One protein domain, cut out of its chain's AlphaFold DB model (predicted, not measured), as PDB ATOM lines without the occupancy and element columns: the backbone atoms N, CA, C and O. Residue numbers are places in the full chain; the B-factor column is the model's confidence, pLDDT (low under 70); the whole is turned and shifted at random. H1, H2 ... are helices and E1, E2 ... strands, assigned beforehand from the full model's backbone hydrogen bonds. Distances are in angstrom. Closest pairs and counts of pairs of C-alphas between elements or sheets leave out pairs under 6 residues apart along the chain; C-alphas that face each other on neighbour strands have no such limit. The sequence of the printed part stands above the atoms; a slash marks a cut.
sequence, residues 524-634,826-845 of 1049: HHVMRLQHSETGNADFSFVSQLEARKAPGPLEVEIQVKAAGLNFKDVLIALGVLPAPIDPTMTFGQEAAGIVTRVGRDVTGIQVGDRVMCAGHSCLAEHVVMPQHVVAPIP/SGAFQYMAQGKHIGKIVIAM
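What this domain is: This is residues 524 to 634 and 826 to 845 of the 1049 residues of the protein "NADPH:quinone reductase-like Zn-dependent oxidoreductase" of Xenorhabdus cabanillasii (UniProt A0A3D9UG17). A strongly twisted sheet of six strands, folded sharply at bends in E3 and E4, makes the body, with E3 at its core. The hairpin E1 and E2 forms a separate two-stranded ribbon beside it, and two short helices, H1 and H2, pack together near the end of E3 where E8 pairs with it. The printed part has 131 residues, with two named helices and eight named strands in the order E1 E2 E3 H1 E4 E5 E6 E7 H2 E8; the class is mixed, helices and strands. The six-stranded sheet is branched, and both sheets are antiparallel. The whole is compact, with a radius of gyration of the C-alphas of 15.2 A and spans of 47 by 32 by 22 A.

Where its parts are: E3, residues 555 to 565, runs 22.7 A from C-alpha 555 at (56.527, -45.591, 7.873) and bends by 91 degrees at residue 561. E4, residues 590 to 598, runs 18.5 A and bends by 83 degrees at residue 594. E5 is residues 610 to 614, E6 residues 622 to 626, E7 residues 630 to 632. E8, residues 840 to 844, ends at C-alpha 844 at (35.528, -38.363, 0.422). E1, residues 524 to 529, begins at C-alpha 524 at (50.337, -33.519, -3.463) and runs 16.4 A; E2, residues 541 to 547, runs 18.7 A. H1 is residues 567 to 573, H2 residues 826 to 833.

How they stand to each other: E4 lies on one side of E3, beside residues 556 to 564, with N 557 and O 597 2.8 A apart, within hydrogen-bond range. On the other side of E3 are E6, with N 556 and O 625 at 2.8 A, and E8, with N 563 and O 843 at 2.9 A. E4 and E5 are a hairpin, with N 593 and O 611 at 2.8 A. E7 is the antiparallel neighbour of E5, with N 612 and O 631 at 2.8 A. H2 is on this sheet but only grazes it, with residues 828 to 832; H1 is not on it. H1 and H2 touch, closest at the C-alphas of Val 570 and Phe 829, 6.2 A, at a steep tilt of 59 degrees, opposite ways. In both helices every O i to N i+4 pair is within hydrogen-bond range. In the hairpin E1 and E2, N 526 and O 544 are 2.8 A apart. The closest C-alphas of E1 and E6, His 524 and His 622, are 6.7 A apart; E2 and E3 are apart.

The domain as a whole: The two C-alphas farthest apart, Thr 534 and Gly 604, are 49.0 A apart. Residues 635 to 825 are not printed, and C-alphas 634 and 826 are 29.9 A apart across the cut. The links E1 to E2, H1 to E4 and E4 to E5 are long. The mean pLDDT of the printed part is 83.0; residues 530 to 538 and 577 to 586 are under 70.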
ATOM      1  N   HIS A 524      51.717 -33.101  -3.712       75.81
ATOM      2  CA  HIS A 524      50.337 -33.519  -3.463       75.81
ATOM      3  C   HIS A 524      49.469 -32.367  -2.958       75.81
ATOM      4  O   HIS A 524      49.973 -31.389  -2.408       75.81
ATOM      5  N   HIS A 525      48.152 -32.491  -3.117       82.44
ATOM      6  CA  HIS A 525      47.222 -31.508  -2.577       82.44
ATOM      7  C   HIS A 525      46.894 -31.756  -1.100       82.44
ATOM      8  O   HIS A 525      46.465 -32.847  -0.698       82.44
ATOM      9  N   VAL A 526      46.999 -30.698  -0.302       84.75
ATOM     10  CA  VAL A 526      46.691 -30.657   1.127       84.75
ATOM     11  C   VAL A 526      45.617 -29.601   1.376       84.75
ATOM     12  O   VAL A 526      45.696 -28.483   0.872       84.75
ATOM     13  N   MET A 527      44.582 -29.948   2.145       83.56
ATOM     14  CA  MET A 527      43.521 -29.002   2.492       83.56
ATOM     15  C   MET A 527      43.956 -28.165   3.694       83.56
ATOM     16  O   MET A 527      44.281 -28.697   4.759       83.56
ATOM     17  N   ARG A 528      43.917 -26.844   3.536       82.31
ATOM     18  CA  ARG A 528      44.348 -25.869   4.540       82.31
ATOM     19  C   ARG A 528      43.193 -24.939   4.876       82.31
ATOM     20  O   ARG A 528      42.467 -24.512   3.984       82.31
ATOM     21  N   LEU A 529      43.009 -24.645   6.159       76.19
ATOM     22  CA  LEU A 529      42.049 -23.631   6.590       76.19
ATOM     23  C   LEU A 529      42.607 -22.252   6.217       76.19
ATOM     24  O   LEU A 529      43.749 -21.932   6.545       76.19
ATOM     25  N   GLN A 530      41.814 -21.450   5.519       69.62
ATOM     26  CA  GLN A 530      42.167 -20.091   5.147       69.62
ATOM     27  C   GLN A 530      41.929 -19.171   6.348       69.62
ATOM     28  O   GLN A 530      40.799 -19.016   6.812       69.62
ATOM     29  N   HIS A 531      42.989 -18.546   6.856       55.16
ATOM     30  CA  HIS A 531      42.859 -17.519   7.883       55.16
ATOM     31  C   HIS A 531      42.398 -16.213   7.232       55.16
ATOM     32  O   HIS A 531      43.110 -15.639   6.412       55.16
ATOM     33  N   SER A 532      41.202 -15.746   7.589       43.59
ATOM     34  CA  SER A 532      40.748 -14.412   7.201       43.59
ATOM     35  C   SER A 532      41.357 -13.358   8.128       43.59
ATOM     36  O   SER A 532      41.258 -13.479   9.350       43.59
ATOM     37  N   GLU A 533      41.902 -12.275   7.563       35.41
ATOM     38  CA  GLU A 533      42.360 -11.090   8.313       35.41
ATOM     39  C   GLU A 533      41.219 -10.404   9.099       35.41
ATOM     40  O   GLU A 533      41.466  -9.598   9.993       35.41
ATOM     41  N   THR A 534      39.958 -10.758   8.811       36.12
ATOM     42  CA  THR A 534      38.744 -10.208   9.441       36.12
ATOM     43  C   THR A 534      38.280 -10.938  10.708       36.12
ATOM     44  O   THR A 534      37.268 -10.551  11.287       36.12
ATOM     45  N   GLY A 535      38.986 -11.982  11.161       36.22
ATOM     46  CA  GLY A 535      38.737 -12.627  12.461       36.22
ATOM     47  C   GLY A 535      37.404 -13.380  12.619       36.22
ATOM     48  O   GLY A 535      37.100 -13.830  13.723       36.22
ATOM     49  N   ASN A 536      36.612 -13.555  11.556       37.28
ATOM     50  CA  ASN A 536      35.418 -14.406  11.588       37.28
ATOM     51  C   ASN A 536      35.783 -15.895  11.506       37.28
ATOM     52  O   ASN A 536      36.650 -16.297  10.731       37.28
ATOM     53  N   ALA A 537      35.048 -16.719  12.256       45.28
ATOM     54  CA  ALA A 537      35.094 -18.177  12.192       45.28
ATOM     55  C   ALA A 537      34.346 -18.713  10.955       45.28
ATOM     56  O   ALA A 537      33.359 -19.437  11.085       45.28
ATOM     57  N   ASP A 538      34.795 -18.338   9.759       61.03
ATOM     58  CA  ASP A 538      34.375 -19.012   8.533       61.03
ATOM     59  C   ASP A 538      35.287 -20.215   8.287       61.03
ATOM     60  O   ASP A 538      36.509 -20.092   8.199       61.03
ATOM     61  N   PHE A 539      34.689 -21.403   8.172       72.62
ATOM     62  CA  PHE A 539      35.398 -22.624   7.795       72.62
ATOM     63  C   PHE A 539      35.727 -22.598   6.292       72.62
ATOM     64  O   PHE A 539      35.193 -23.402   5.535       72.62
ATOM     65  N   SER A 540      36.558 -21.660   5.832       78.56
ATOM     66  CA  SER A 540      37.031 -21.613   4.440       78.56
ATOM     67  C   SER A 540      38.259 -22.501   4.283       78.56
ATOM     68  O   SER A 540      39.224 -22.355   5.030       78.56
ATOM     69  N   PHE A 541      38.237 -23.427   3.326       81.50
ATOM     70  CA  PHE A 541      39.371 -24.304   3.045       81.50
ATOM     71  C   PHE A 541      39.889 -24.068   1.633       81.50
ATOM     72  O   PHE A 541      39.114 -23.998   0.682       81.50
ATOM     73  N   VAL A 542      41.210 -24.019   1.498       80.31
ATOM     74  CA  VAL A 542      41.917 -23.951   0.219       80.31
ATOM     75  C   VAL A 542      42.753 -25.208   0.026       80.31
ATOM     76  O   VAL A 542      43.311 -25.757   0.978       80.31
ATOM     77  N   SER A 543      42.832 -25.677  -1.214       81.25
ATOM     78  CA  SER A 543      43.724 -26.772  -1.579       81.25
ATOM     79  C   SER A 543      45.090 -26.189  -1.921       81.25
ATOM     80  O   SER A 543      45.211 -25.454  -2.895       81.25
ATOM     81  N   GLN A 544      46.108 -26.505  -1.128       80.19
ATOM     82  CA  GLN A 544      47.491 -26.090  -1.366       80.19
ATOM     83  C   GLN A 544      48.301 -27.264  -1.904       80.19
ATOM     84  O   GLN A 544      48.012 -28.417  -1.594       80.19
ATOM     85  N   LEU A 545      49.275 -26.974  -2.760       80.81
ATOM     86  CA  LEU A 545      50.194 -27.967  -3.298       80.81
ATOM     87  C   LEU A 545      51.439 -28.001  -2.406       80.81
ATOM     88  O   LEU A 545      52.056 -26.964  -2.184       80.81
ATOM     89  N   GLU A 546      51.784 -29.175  -1.882       80.31
ATOM     90  CA  GLU A 546      52.910 -29.366  -0.959       80.31
ATOM     91  C   GLU A 546      53.801 -30.528  -1.417       80.31
ATOM     92  O   GLU A 546      53.356 -31.416  -2.149       80.31
ATOM     93  N   ALA A 547      55.065 -30.547  -0.990       77.25
ATOM     94  CA  ALA A 547      55.990 -31.640  -1.277       77.25
ATOM     95  C   ALA A 547      55.582 -32.928  -0.535       77.25
ATOM     96  O   ALA A 547      55.343 -32.923   0.676       77.25
ATOM     97  N   ARG A 548      55.537 -34.078  -1.227       84.06
ATOM     98  CA  ARG A 548      55.257 -35.366  -0.572       84.06
ATOM     99  C   ARG A 548      56.464 -35.823   0.221       84.06
ATOM    100  O   ARG A 548      57.507 -36.177  -0.333       84.06
ATOM    101  N   LYS A 549      56.249 -35.986   1.521       84.00
ATOM    102  CA  LYS A 549      57.190 -36.649   2.421       84.00
ATOM    103  C   LYS A 549      57.468 -38.091   1.958       84.00
ATOM    104  O   LYS A 549      56.545 -38.869   1.714       84.00
ATOM    105  N   ALA A 550      58.743 -38.468   1.861       85.25
ATOM    106  CA  ALA A 550      59.136 -39.864   1.673       85.25
ATOM    107  C   ALA A 550      58.943 -40.656   2.984       85.25
ATOM    108  O   ALA A 550      59.270 -40.128   4.051       85.25
ATOM    109  N   PRO A 551      58.436 -41.905   2.944       92.19
ATOM    110  CA  PRO A 551      58.282 -42.700   4.156       92.19
ATOM    111  C   PRO A 551      59.647 -43.056   4.757       92.19
ATOM    112  O   PRO A 551      60.537 -43.557   4.065       92.19
ATOM    113  N   GLY A 552      59.801 -42.827   6.061       92.62
ATOM    114  CA  GLY A 552      60.913 -43.353   6.842       92.62
ATOM    115  C   GLY A 552      60.895 -44.888   6.940       92.62
ATOM    116  O   GLY A 552      59.961 -45.541   6.472       92.62
ATOM    117  N   PRO A 553      61.904 -45.508   7.581       94.31
ATOM    118  CA  PRO A 553      62.079 -46.960   7.539       94.31
ATOM    119  C   PRO A 553      60.894 -47.775   8.080       94.31
ATOM    120  O   PRO A 553      60.609 -48.836   7.540       94.31
ATOM    121  N   LEU A 554      60.184 -47.266   9.092       94.56
ATOM    122  CA  LEU A 554      59.008 -47.900   9.712       94.56
ATOM    123  C   LEU A 554      57.690 -47.191   9.346       94.56
ATOM    124  O   LEU A 554      56.686 -47.362  10.043       94.56
ATOM    125  N   GLU A 555      57.694 -46.359   8.307       95.44
ATOM    126  CA  GLU A 555      56.527 -45.591   7.873       95.44
ATOM    127  C   GLU A 555      55.963 -46.122   6.551       95.44
ATOM    128  O   GLU A 555      56.653 -46.731   5.731       95.44
ATOM    129  N   VAL A 556      54.678 -45.871   6.344       95.69
ATOM    130  CA  VAL A 556      53.920 -46.251   5.157       95.69
ATOM    131  C   VAL A 556      53.298 -44.995   4.575       95.69
ATOM    132  O   VAL A 556      52.703 -44.204   5.303       95.69
ATOM    133  N   GLU A 557      53.417 -44.814   3.264       95.44
ATOM    134  CA  GLU A 557      52.680 -43.782   2.548       95.44
ATOM    135  C   GLU A 557      51.357 -44.341   2.018       95.44
ATOM    136  O   GLU A 557      51.315 -45.404   1.391       95.44
ATOM    137  N   ILE A 558      50.281 -43.600   2.255       95.75
ATOM    138  CA  ILE A 558      48.909 -43.972   1.934       95.75
ATOM    139  C   ILE A 558      48.309 -42.879   1.048       95.75
ATOM    140  O   ILE A 558      48.221 -41.727   1.470       95.75
ATOM    141  N   GLN A 559      47.839 -43.239  -0.146       94.44
ATOM    142  CA  GLN A 559      46.941 -42.404  -0.939       94.44
ATOM    143  C   GLN A 559      45.562 -42.394  -0.277       94.44
ATOM    144  O   GLN A 559      44.850 -43.405  -0.275       94.44
ATOM    145  N   VAL A 560      45.177 -41.252   0.281       94.88
ATOM    146  CA  VAL A 560      43.943 -41.101   1.047       94.88
ATOM    147  C   VAL A 560      42.741 -41.135   0.110       94.88
ATOM    148  O   VAL A 560      42.623 -40.344  -0.823       94.88
ATOM    149  N   LYS A 561      41.809 -42.046   0.392       93.44
ATOM    150  CA  LYS A 561      40.526 -42.173  -0.311       93.44
ATOM    151  C   LYS A 561      39.387 -41.529   0.471       93.44
ATOM    152  O   LYS A 561      38.466 -40.958  -0.116       93.44
ATOM    153  N   ALA A 562      39.467 -41.576   1.797       94.50
ATOM    154  CA  ALA A 562      38.538 -40.919   2.700       94.50
ATOM    155  C   ALA A 562      39.236 -40.517   4.007       94.50
ATOM    156  O   ALA A 562      40.107 -41.244   4.481       94.50
ATOM    157  N   ALA A 563      38.831 -39.396   4.601       95.81
ATOM    158  CA  ALA A 563      39.358 -38.896   5.872       95.81
ATOM    159  C   ALA A 563      38.232 -38.694   6.892       95.81
ATOM    160  O   ALA A 563      37.180 -38.148   6.559       95.81
ATOM    161  N   GLY A 564      38.426 -39.139   8.131       94.75
ATOM    162  CA  GLY A 564      37.444 -38.955   9.197       94.75
ATOM    163  C   GLY A 564      37.559 -37.572   9.831       94.75
ATOM    164  O   GLY A 564      38.642 -37.148  10.227       94.75
ATOM    165  N   LEU A 565      36.427 -36.879   9.965       93.75
ATOM    166  CA  LEU A 565      36.348 -35.600  10.665       93.75
ATOM    167  C   LEU A 565      36.057 -35.840  12.150       93.75
ATOM    168  O   LEU A 565      35.135 -36.593  12.490       93.75
ATOM    169  N   ASN A 566      36.820 -35.212  13.041       91.19
ATOM    170  CA  ASN A 566      36.670 -35.319  14.489       91.19
ATOM    171  C   ASN A 566      36.334 -33.961  15.118       91.19
ATOM    172  O   ASN A 566      36.715 -32.909  14.617       91.19
ATOM    173  N   PHE A 567      35.638 -33.964  16.261       87.12
ATOM    174  CA  PHE A 567      35.241 -32.710  16.924       87.12
ATOM    175  C   PHE A 567      36.454 -31.869  17.352       87.12
ATOM    176  O   PHE A 567      36.388 -30.643  17.369       87.12
ATOM    177  N   LYS A 568      37.592 -32.522  17.624       84.69
ATOM    178  CA  LYS A 568      38.875 -31.856  17.878       84.69
ATOM    179  C   LYS A 568      39.342 -31.021  16.676       84.69
ATOM    180  O   LYS A 568      39.856 -29.934  16.901       84.69
ATOM    181  N   ASP A 569      39.104 -31.463  15.437       86.88
ATOM    182  CA  ASP A 569      39.418 -30.678  14.230       86.88
ATOM    183  C   ASP A 569      38.613 -29.369  14.203       86.88
ATOM    184  O   ASP A 569      39.157 -28.302  13.937       86.88
ATOM    185  N   VAL A 570      37.328 -29.429  14.567       84.69
ATOM    186  CA  VAL A 570      36.455 -28.246  14.648       84.69
ATOM    187  C   VAL A 570      36.914 -27.285  15.745       84.69
ATOM    188  O   VAL A 570      36.959 -26.080  15.522       84.69
ATOM    189  N   LEU A 571      37.283 -27.793  16.924       78.19
ATOM    190  CA  LEU A 571      37.757 -26.948  18.026       78.19
ATOM    191  C   LEU A 571      39.091 -26.255  17.715       78.19
ATOM    192  O   LEU A 571      39.282 -25.117  18.139       78.19
ATOM    193  N   ILE A 572      39.987 -26.921  16.979       77.81
ATOM    194  CA  ILE A 572      41.226 -26.311  16.477       77.81
ATOM    195  C   ILE A 572      40.888 -25.223  15.449       77.81
ATOM    196  O   ILE A 572      41.392 -24.110  15.554       77.81
ATOM    197  N   ALA A 573      39.984 -25.504  14.506       77.69
ATOM    198  CA  ALA A 573      39.587 -24.543  13.475       77.69
ATOM    199  C   ALA A 573      38.897 -23.289  14.049       77.69
ATOM    200  O   ALA A 573      39.067 -22.199  13.517       77.69
ATOM    201  N   LEU A 574      38.160 -23.425  15.156       72.31
ATOM    202  CA  LEU A 574      37.533 -22.307  15.874       72.31
ATOM    203  C   LEU A 574      38.491 -21.553  16.818       72.31
ATOM    204  O   LEU A 574      38.058 -20.622  17.493       72.31
ATOM    205  N   GLY A 575      39.755 -21.975  16.937       71.50
ATOM    206  CA  GLY A 575      40.723 -21.380  17.867       71.50
ATOM    207  C   GLY A 575      40.434 -21.648  19.351       71.50
ATOM    208  O   GLY A 575      41.008 -20.996  20.219       71.50
ATOM    209  N   VAL A 576      39.546 -22.600  19.665       70.69
ATOM    210  CA  VAL A 576      39.204 -22.985  21.048       70.69
ATOM    211  C   VAL A 576      40.287 -23.878  21.657       70.69
ATOM    212  O   VAL A 576      40.537 -23.822  22.860       70.69
ATOM    213  N   LEU A 577      40.917 -24.718  20.832       68.06
ATOM    214  CA  LEU A 577      42.104 -25.489  21.196       68.06
ATOM    215  C   LEU A 577      43.329 -24.924  20.473       68.06
ATOM    216  O   LEU A 577      43.190 -24.458  19.341       68.06
ATOM    217  N   PRO A 578      44.526 -24.986  21.088       64.75
ATOM    218  CA  PRO A 578      45.744 -24.556  20.420       64.75
ATOM    219  C   PRO A 578      45.960 -25.386  19.151       64.75
ATOM    220  O   PRO A 578      45.781 -26.609  19.159       64.75
ATOM    221  N   ALA A 579      46.354 -24.713  18.071       62.34
ATOM    222  CA  ALA A 579      46.837 -25.391  16.879       62.34
ATOM    223  C   ALA A 579      48.081 -26.235  17.225       62.34
ATOM    224  O   ALA A 579      48.786 -25.922  18.195       62.34
ATOM    225  N   PRO A 580      48.359 -27.312  16.469       59.78
ATOM    226  CA  PRO A 580      49.610 -28.046  16.607       59.78
ATOM    227  C   PRO A 580      50.817 -27.095  16.570       59.78
ATOM    228  O   PRO A 580      50.830 -26.134  15.806       59.78
ATOM    229  N   ILE A 581      51.829 -27.368  17.398       49.69
ATOM    230  CA  ILE A 581      53.066 -26.562  17.463       49.69
ATOM    231  C   ILE A 581      53.813 -26.602  16.120       49.69
ATOM    232  O   ILE A 581      54.509 -25.656  15.766       49.69
ATOM    233  N   ASP A 582      53.653 -27.700  15.381       52.56
ATOM    234  CA  ASP A 582      54.196 -27.880  14.044       52.56
ATOM    235  C   ASP A 582      53.248 -27.262  12.992       52.56
ATOM    236  O   ASP A 582      52.156 -27.797  12.779       52.56
ATOM    237  N   PRO A 583      53.641 -26.174  12.303       46.50
ATOM    238  CA  PRO A 583      52.822 -25.537  11.270       46.50
ATOM    239  C   PRO A 583      52.595 -26.431  10.033       46.50
ATOM    240  O   PRO A 583      51.712 -26.151   9.215       46.50
ATOM    241  N   THR A 584      53.352 -27.526   9.887       45.31
ATOM    242  CA  THR A 584      53.144 -28.523   8.826       45.31
ATOM    243  C   THR A 584      52.020 -29.512   9.152       45.31
ATOM    244  O   THR A 584      51.464 -30.121   8.235       45.31
ATOM    245  N   MET A 585      51.613 -29.642  10.424       54.53
ATOM    246  CA  MET A 585      50.473 -30.477  10.806       54.53
ATOM    247  C   MET A 585      49.148 -29.810  10.425       54.53
ATOM    248  O   MET A 585      48.839 -28.698  10.852       54.53
ATOM    249  N   THR A 586      48.341 -30.519   9.635       66.81
ATOM    250  CA  THR A 586      47.039 -30.057   9.140       66.81
ATOM    251  C   THR A 586      45.887 -30.771   9.842       66.81
ATOM    252  O   THR A 586      46.072 -31.541  10.789       66.81
ATOM    253  N   PHE A 587      44.666 -30.488   9.392       81.62
ATOM    254  CA  PHE A 587      43.450 -31.092   9.917       81.62
ATOM    255  C   PHE A 587      43.299 -32.563   9.497       81.62
ATOM    256  O   PHE A 587      43.819 -33.011   8.473       81.62
ATOM    257  N   GLY A 588      42.504 -33.305  10.267       86.06
ATOM    258  CA  GLY A 588      42.204 -34.707  10.011       86.06
ATOM    259  C   GLY A 588      43.069 -35.623  10.865       86.06
ATOM    260  O   GLY A 588      44.296 -35.615  10.766       86.06
ATOM    261  N   GLN A 589      42.394 -36.429  11.684       90.12
ATOM    262  CA  GLN A 589      43.018 -37.302  12.687       90.12
ATOM    263  C   GLN A 589      42.996 -38.789  12.312       90.12
ATOM    264  O   GLN A 589      43.462 -39.643  13.066       90.12
ATOM    265  N   GLU A 590      42.419 -39.114  11.160       94.81
ATOM    266  CA  GLU A 590      42.302 -40.475  10.653       94.81
ATOM    267  C   GLU A 590      41.950 -40.486   9.167       94.81
ATOM    268  O   GLU A 590      41.308 -39.569   8.642       94.81
ATOM    269  N   ALA A 591      42.346 -41.562   8.500       96.50
ATOM    270  CA  ALA A 591      42.131 -41.768   7.081       96.50
ATOM    271  C   ALA A 591      41.963 -43.250   6.744       96.50
ATOM    272  O   ALA A 591      42.324 -44.146   7.506       96.50
ATOM    273  N   ALA A 592      41.435 -43.492   5.550       97.00
ATOM    274  CA  ALA A 592      41.468 -44.775   4.879       97.00
ATOM    275  C   ALA A 592      41.896 -44.582   3.425       97.00
ATOM    276  O   ALA A 592      41.474 -43.634   2.754       97.00
ATOM    277  N   GLY A 593      42.727 -45.491   2.924       95.75
ATOM    278  CA  GLY A 593      43.340 -45.335   1.619       95.75
ATOM    279  C   GLY A 593      44.079 -46.560   1.103       95.75
ATOM    280  O   GLY A 593      43.918 -47.668   1.617       95.75
ATOM    281  N   ILE A 594      44.857 -46.351   0.045       93.75
ATOM    282  CA  ILE A 594      45.655 -47.388  -0.617       93.75
ATOM    283  C   ILE A 594      47.131 -47.100  -0.367       93.75
ATOM    284  O   ILE A 594      47.575 -45.971  -0.554       93.75
ATOM    285  N   VAL A 595      47.899 -48.107   0.032       95.00
ATOM    286  CA  VAL A 595      49.343 -47.968   0.240       95.00
ATOM    287  C   VAL A 595      50.056 -47.724  -1.090       95.00
ATOM    288  O   VAL A 595      49.913 -48.516  -2.023       95.00
ATOM    289  N   THR A 596      50.854 -46.658  -1.171       89.69
ATOM    290  CA  THR A 596      51.619 -46.278  -2.374       89.69
ATOM    291  C   THR A 596      53.115 -46.507  -2.233       89.69
ATOM    292  O   THR A 596      53.765 -46.879  -3.207       89.69
ATOM    293  N   ARG A 597      53.677 -46.309  -1.035       91.25
ATOM    294  CA  ARG A 597      55.095 -46.553  -0.729       91.25
ATOM    295  C   ARG A 597      55.236 -47.132   0.673       91.25
ATOM    296  O   ARG A 597      54.446 -46.823   1.559       91.25
ATOM    297  N   VAL A 598      56.252 -47.961   0.873       94.88
ATOM    298  CA  VAL A 598      56.498 -48.663   2.137       94.88
ATOM    299  C   VAL A 598      57.966 -48.493   2.521       94.88
ATOM    300  O   VAL A 598      58.846 -48.665   1.678       94.88
ATOM    301  N   GLY A 599      58.226 -48.128   3.778       92.38
ATOM    302  CA  GLY A 599      59.569 -48.055   4.340       92.38
ATOM    303  C   GLY A 599      60.252 -49.423   4.403       92.38
ATOM    304  O   GLY A 599      59.603 -50.457   4.541       92.38
ATOM    305  N   ARG A 600      61.585 -49.433   4.320       92.94
ATOM    306  CA  ARG A 600      62.397 -50.664   4.232       92.94
ATOM    307  C   ARG A 600      62.217 -51.663   5.389       92.94
ATOM    308  O   ARG A 600      62.452 -52.847   5.182       92.94
ATOM    309  N   ASP A 601      61.815 -51.192   6.569       93.69
ATOM    310  CA  ASP A 601      61.694 -51.979   7.805       93.69
ATOM    311  C   ASP A 601      60.216 -52.240   8.180       93.69
ATOM    312  O   ASP A 601      59.908 -52.708   9.280       93.69
ATOM    313  N   VAL A 602      59.273 -51.930   7.286       94.00
ATOM    314  CA  VAL A 602      57.850 -52.226   7.486       94.00
ATOM    315  C   VAL A 602      57.568 -53.697   7.202       94.00
ATOM    316  O   VAL A 602      57.976 -54.251   6.182       94.00
ATOM    317  N   THR A 603      56.803 -54.329   8.091       88.31
ATOM    318  CA  THR A 603      56.423 -55.740   7.974       88.31
ATOM    319  C   THR A 603      54.906 -55.894   8.001       88.31
ATOM    320  O   THR A 603      54.246 -55.314   8.856       88.31
ATOM    321  N   GLY A 604      54.345 -56.705   7.099       84.38
ATOM    322  CA  GLY A 604      52.911 -57.035   7.094       84.38
ATOM    323  C   GLY A 604      51.996 -56.065   6.336       84.38
ATOM    324  O   GLY A 604      50.791 -56.292   6.319       84.38
ATOM    325  N   ILE A 605      52.551 -55.031   5.693       93.81
ATOM    326  CA  ILE A 605      51.836 -54.088   4.817       93.81
ATOM    327  C   ILE A 605      52.609 -53.962   3.499       93.81
ATOM    328  O   ILE A 605      53.836 -53.854   3.514       93.81
ATOM    329  N   GLN A 606      51.907 -53.977   2.366       89.75
ATOM    330  CA  GLN A 606      52.480 -53.914   1.020       89.75
ATOM    331  C   GLN A 606      51.823 -52.825   0.163       89.75
ATOM    332  O   GLN A 606      50.704 -52.385   0.419       89.75
ATOM    333  N   VAL A 607      52.524 -52.390  -0.889       91.75
ATOM    334  CA  VAL A 607      51.969 -51.468  -1.893       91.75
ATOM    335  C   VAL A 607      50.727 -52.087  -2.539       91.75
ATOM    336  O   VAL A 607      50.742 -53.248  -2.940       91.75
ATOM    337  N   GLY A 608      49.655 -51.301  -2.647       86.00
ATOM    338  CA  GLY A 608      48.347 -51.742  -3.134       86.00
ATOM    339  C   GLY A 608      47.382 -52.199  -2.037       86.00
ATOM    340  O   GLY A 608      46.184 -52.317  -2.309       86.00
ATOM    341  N   ASP A 609      47.849 -52.396  -0.799       90.56
ATOM    342  CA  ASP A 609      46.970 -52.763   0.310       90.56
ATOM    343  C   ASP A 609      45.973 -51.648   0.634       90.56
ATOM    344  O   ASP A 609      46.281 -50.454   0.615       90.56
ATOM    345  N   ARG A 610      44.749 -52.058   0.974       96.19
ATOM    346  CA  ARG A 610      43.696 -51.171   1.472       96.19
ATOM    347  C   ARG A 610      43.849 -51.050   2.980       96.19
ATOM    348  O   ARG A 610      43.654 -52.039   3.683       96.19
ATOM    349  N   VAL A 611      44.147 -49.856   3.476       97.69
ATOM    350  CA  VAL A 611      44.470 -49.626   4.890       97.69
ATOM    351  C   VAL A 611      43.681 -48.467   5.489       97.69
ATOM    352  O   VAL A 611      43.268 -47.547   4.786       97.69
ATOM    353  N   MET A 612      43.469 -48.513   6.800       96.94
ATOM    354  CA  MET A 612      42.975 -47.405   7.616       96.94
ATOM    355  C   MET A 612      44.000 -47.064   8.693       96.94
ATOM    356  O   MET A 612      44.732 -47.940   9.159       96.94
ATOM    357  N   CYS A 613      44.059 -45.797   9.083       95.62
ATOM    358  CA  CYS A 613      45.048 -45.302  10.029       95.62
ATOM    359  C   CYS A 613      44.511 -44.153  10.880       95.62
ATOM    360  O   CYS A 613      43.674 -43.372  10.422       95.62
ATOM    361  N   ALA A 614      45.040 -44.021  12.095       92.25
ATOM    362  CA  ALA A 614      44.931 -42.794  12.880       92.25
ATOM    363  C   ALA A 614      46.241 -42.010  12.792       92.25
ATOM    364  O   ALA A 614      47.319 -42.602  12.787       92.25
ATOM    365  N   GLY A 615      46.157 -40.689  12.757       85.19
ATOM    366  CA  GLY A 615      47.324 -39.818  12.710       85.19
ATOM    367  C   GLY A 615      46.967 -38.426  12.219       85.19
ATOM    368  O   GLY A 615      45.814 -38.142  11.934       85.19
ATOM    369  N   HIS A 616      47.951 -37.544  12.128       83.06
ATOM    370  CA  HIS A 616      47.720 -36.137  11.806       83.06
ATOM    371  C   HIS A 616      47.757 -35.883  10.294       83.06
ATOM    372  O   HIS A 616      48.243 -36.713   9.525       83.06
ATOM    373  N   SER A 617      47.243 -34.727   9.876       85.31
ATOM    374  CA  SER A 617      47.252 -34.272   8.482       85.31
ATOM    375  C   SER A 617      46.508 -35.168   7.486       85.31
ATOM    376  O   SER A 617      46.877 -35.261   6.316       85.31
ATOM    377  N   CYS A 618      45.440 -35.842   7.925       91.12
ATOM    378  CA  CYS A 618      44.689 -36.771   7.074       91.12
ATOM    379  C   CYS A 618      43.834 -36.096   5.990       91.12
ATOM    380  O   CYS A 618      43.384 -36.772   5.064       91.12
ATOM    381  N   LEU A 619      43.626 -34.777   6.049       90.62
ATOM    382  CA  LEU A 619      42.969 -34.013   4.983       90.62
ATOM    383  C   LEU A 619      43.944 -33.643   3.846       90.62
ATOM    384  O   LEU A 619      44.027 -32.497   3.412       90.62
ATOM    385  N   ALA A 620      44.649 -34.649   3.328       90.12
ATOM    386  CA  ALA A 620      45.621 -34.558   2.236       90.12
ATOM    387  C   ALA A 620      45.418 -35.699   1.227       90.12
ATOM    388  O   ALA A 620      44.759 -36.688   1.530       90.12
ATOM    389  N   GLU A 621      45.943 -35.584   0.008       89.12
ATOM    390  CA  GLU A 621      45.899 -36.675  -0.984       89.12
ATOM    391  C   GLU A 621      46.774 -37.871  -0.611       89.12
ATOM    392  O   GLU A 621      46.430 -39.012  -0.919       89.12
ATOM    393  N   HIS A 622      47.899 -37.612   0.049       92.19
ATOM    394  CA  HIS A 622      48.795 -38.646   0.549       92.19
ATOM    395  C   HIS A 622      49.176 -38.328   1.984       92.19
ATOM    396  O   HIS A 622      49.350 -37.162   2.328       92.19
ATOM    397  N   VAL A 623      49.337 -39.360   2.799       93.12
ATOM    398  CA  VAL A 623      49.849 -39.229   4.163       93.12
ATOM    399  C   VAL A 623      50.907 -40.275   4.434       93.12
ATOM    400  O   VAL A 623      50.844 -41.380   3.897       93.12
ATOM    401  N   VAL A 624      51.861 -39.933   5.293       93.62
ATOM    402  CA  VAL A 624      52.888 -40.854   5.779       93.62
ATOM    403  C   VAL A 624      52.597 -41.163   7.240       93.62
ATOM    404  O   VAL A 624      52.526 -40.249   8.059       93.62
ATOM    405  N   MET A 625      52.423 -42.445   7.553       93.62
ATOM    406  CA  MET A 625      52.029 -42.916   8.880       93.62
ATOM    407  C   MET A 625      52.983 -44.001   9.392       93.62
ATOM    408  O   MET A 625      53.368 -44.881   8.618       93.62
ATOM    409  N   PRO A 626      53.341 -44.010  10.688       93.38
ATOM    410  CA  PRO A 626      54.056 -45.129  11.295       93.38
ATOM    411  C   PRO A 626      53.271 -46.441  11.157       93.38
ATOM    412  O   PRO A 626      52.066 -46.467  11.386       93.38
ATOM    413  N   GLN A 627      53.934 -47.565  10.868       93.69
ATOM    414  CA  GLN A 627      53.229 -48.835  10.625       93.69
ATOM    415  C   GLN A 627      52.329 -49.296  11.792       93.69
ATOM    416  O   GLN A 627      51.318 -49.948  11.560       93.69
ATOM    417  N   HIS A 628      52.644 -48.932  13.043       91.69
ATOM    418  CA  HIS A 628      51.891 -49.372  14.228       91.69
ATOM    419  C   HIS A 628      50.503 -48.720  14.375       91.69
ATOM    420  O   HIS A 628      49.687 -49.214  15.153       91.69
ATOM    421  N   VAL A 629      50.222 -47.638  13.638       93.62
ATOM    422  CA  VAL A 629      48.897 -46.986  13.600       93.62
ATOM    423  C   VAL A 629      48.095 -47.336  12.349       93.62
ATOM    424  O   VAL A 629      46.994 -46.820  12.161       93.62
ATOM    425  N   VAL A 630      48.630 -48.203  11.488       96.12
ATOM    426  CA  VAL A 630      48.026 -48.602  10.214       96.12
ATOM    427  C   VAL A 630      47.497 -50.029  10.341       96.12
ATOM    428  O   VAL A 630      48.166 -50.902  10.885       96.12
ATOM    429  N   ALA A 631      46.286 -50.278   9.849       95.50
ATOM    430  CA  ALA A 631      45.702 -51.617   9.796       95.50
ATOM    431  C   ALA A 631      45.001 -51.874   8.456       95.50
ATOM    432  O   ALA A 631      44.455 -50.939   7.862       95.50
ATOM    433  N   PRO A 632      44.963 -53.129   7.976       95.19
ATOM    434  CA  PRO A 632      44.223 -53.480   6.773       95.19
ATOM    435  C   PRO A 632      42.720 -53.246   6.960       95.19
ATOM    436  O   PRO A 632      42.154 -53.502   8.024       95.19
ATOM    437  N   ILE A 633      42.055 -52.786   5.904       94.62
ATOM    438  CA  ILE A 633      40.600 -52.629   5.884       94.62
ATOM    439  C   ILE A 633      39.961 -54.014   5.703       94.62
ATOM    440  O   ILE A 633      40.245 -54.680   4.700       94.62
ATOM    441  N   PRO A 634      39.049 -54.446   6.598       88.06
ATOM    442  CA  PRO A 634      38.284 -55.672   6.400       88.06
ATOM    443  C   PRO A 634      37.581 -55.679   5.029       88.06
ATOM    444  O   PRO A 634      36.980 -54.669   4.658       88.06
ATOM    445  N   SER A 826      33.927 -27.361   4.039       84.69
ATOM    446  CA  SER A 826      33.392 -26.245   4.828       84.69
ATOM    447  C   SER A 826      32.033 -26.579   5.448       84.69
ATOM    448  O   SER A 826      31.825 -26.421   6.655       84.69
ATOM    449  N   GLY A 827      31.127 -27.136   4.640       82.19
ATOM    450  CA  GLY A 827      29.809 -27.584   5.084       82.19
ATOM    451  C   GLY A 827      29.889 -28.744   6.078       82.19
ATOM    452  O   GLY A 827      29.099 -28.802   7.023       82.19
ATOM    453  N   ALA A 828      30.869 -29.638   5.930       88.44
ATOM    454  CA  ALA A 828      31.102 -30.738   6.864       88.44
ATOM    455  C   ALA A 828      31.539 -30.243   8.257       88.44
ATOM    456  O   ALA A 828      30.982 -30.686   9.268       88.44
ATOM    457  N   PHE A 829      32.481 -29.292   8.316       87.38
ATOM    458  CA  PHE A 829      32.918 -28.652   9.565       87.38
ATOM    459  C   PHE A 829      31.767 -27.901  10.238       87.38
ATOM    460  O   PHE A 829      31.509 -28.107  11.428       87.38
ATOM    461  N   GLN A 830      31.004 -27.114   9.476       83.44
ATOM    462  CA  GLN A 830      29.849 -26.385   9.998       83.44
ATOM    463  C   GLN A 830      28.760 -27.334  10.526       83.44
ATOM    464  O   GLN A 830      28.211 -27.130  11.613       83.44
ATOM    465  N   TYR A 831      28.472 -28.417   9.800       83.38
ATOM    466  CA  TYR A 831      27.501 -29.426  10.223       83.38
ATOM    467  C   TYR A 831      27.939 -30.156  11.502       83.38
ATOM    468  O   TYR A 831      27.110 -30.436  12.379       83.38
ATOM    469  N   MET A 832      29.242 -30.435  11.646       87.50
ATOM    470  CA  MET A 832      29.794 -30.992  12.879       87.50
ATOM    471  C   MET A 832      29.679 -30.007  14.048       87.50
ATOM    472  O   MET A 832      29.215 -30.416  15.116       87.50
ATOM    473  N   ALA A 833      30.036 -28.735  13.844       79.31
ATOM    474  CA  ALA A 833      29.999 -27.683  14.864       79.31
ATOM    475  C   ALA A 833      28.599 -27.498  15.477       79.31
ATOM    476  O   ALA A 833      28.462 -27.291  16.679       79.31
ATOM    477  N   GLN A 834      27.540 -27.674  14.679       79.19
ATOM    478  CA  GLN A 834      26.149 -27.615  15.151       79.19
ATOM    479  C   GLN A 834      25.731 -28.821  16.023       79.19
ATOM    480  O   GLN A 834      24.621 -28.845  16.563       79.19
ATOM    481  N   GLY A 835      26.558 -29.870  16.127       75.75
ATOM    482  CA  GLY A 835      26.260 -31.076  16.911       75.75
ATOM    483  C   GLY A 835      25.054 -31.879  16.396       75.75
ATOM    484  O   GLY A 835      24.456 -32.667  17.137       75.75
ATOM    485  N   LYS A 836      24.655 -31.672  15.132       77.06
ATOM    486  CA  LYS A 836      23.478 -32.315  14.520       77.06
ATOM    487  C   LYS A 836      23.743 -33.750  14.074       77.06
ATOM    488  O   LYS A 836      22.835 -34.568  14.152       77.06
ATOM    489  N   HIS A 837      24.980 -34.084  13.729       84.25
ATOM    490  CA  HIS A 837      25.358 -35.399  13.212       84.25
ATOM    491  C   HIS A 837      25.100 -36.570  14.178       84.25
ATOM    492  O   HIS A 837      25.055 -36.404  15.402       84.25
ATOM    493  N   ILE A 838      24.930 -37.757  13.596       89.25
ATOM    494  CA  ILE A 838      24.855 -39.052  14.274       89.25
ATOM    495  C   ILE A 838      26.027 -39.892  13.765       89.25
ATOM    496  O   ILE A 838      26.243 -39.957  12.556       89.25
ATOM    497  N   GLY A 839      26.772 -40.518  14.673       93.00
ATOM    498  CA  GLY A 839      27.957 -41.304  14.343       93.00
ATOM    499  C   GLY A 839      29.111 -40.430  13.847       93.00
ATOM    500  O   GLY A 839      29.550 -39.527  14.559       93.00
ATOM    501  N   LYS A 840      29.630 -40.717  12.651       94.81
ATOM    502  CA  LYS A 840      30.829 -40.082  12.084       94.81
ATOM    503  C   LYS A 840      30.527 -39.224  10.864       94.81
ATOM    504  O   LYS A 840      29.571 -39.465  10.131       94.81
ATOM    505  N   ILE A 841      31.381 -38.231  10.642       93.62
ATOM    506  CA  ILE A 841      31.452 -37.477   9.391       93.62
ATOM    507  C   ILE A 841      32.763 -37.848   8.708       93.62
ATOM    508  O   ILE A 841      33.797 -37.945   9.371       93.62
ATOM    509  N   VAL A 842      32.707 -38.075   7.402       94.19
ATOM    510  CA  VAL A 842      33.858 -38.462   6.585       94.19
ATOM    511  C   VAL A 842      33.909 -37.599   5.336       94.19
ATOM    512  O   VAL A 842      32.880 -37.336   4.715       94.19
ATOM    513  N   ILE A 843      35.112 -37.182   4.967       93.56
ATOM    514  CA  ILE A 843      35.402 -36.445   3.745       93.56
ATOM    515  C   ILE A 843      35.878 -37.437   2.681       93.56
ATOM    516  O   ILE A 843      36.886 -38.120   2.873       93.56
ATOM    517  N   ALA A 844      35.148 -37.551   1.573       89.94
ATOM    518  CA  ALA A 844      35.528 -38.363   0.422       89.94
ATOM    519  C   ALA A 844      36.541 -37.603  -0.441       89.94
ATOM    520  O   ALA A 844      36.250 -36.534  -0.977       89.94
ATOM    521  N   MET A 845      37.738 -38.173  -0.577       83.44
ATOM    522  CA  MET A 845      38.868 -37.520  -1.239       83.44
ATOM    523  C   MET A 845      38.904 -37.783  -2.749       83.44
ATOM    524  O   MET A 845      39.425 -36.948  -3.484       83.44
TER     525      MET A 845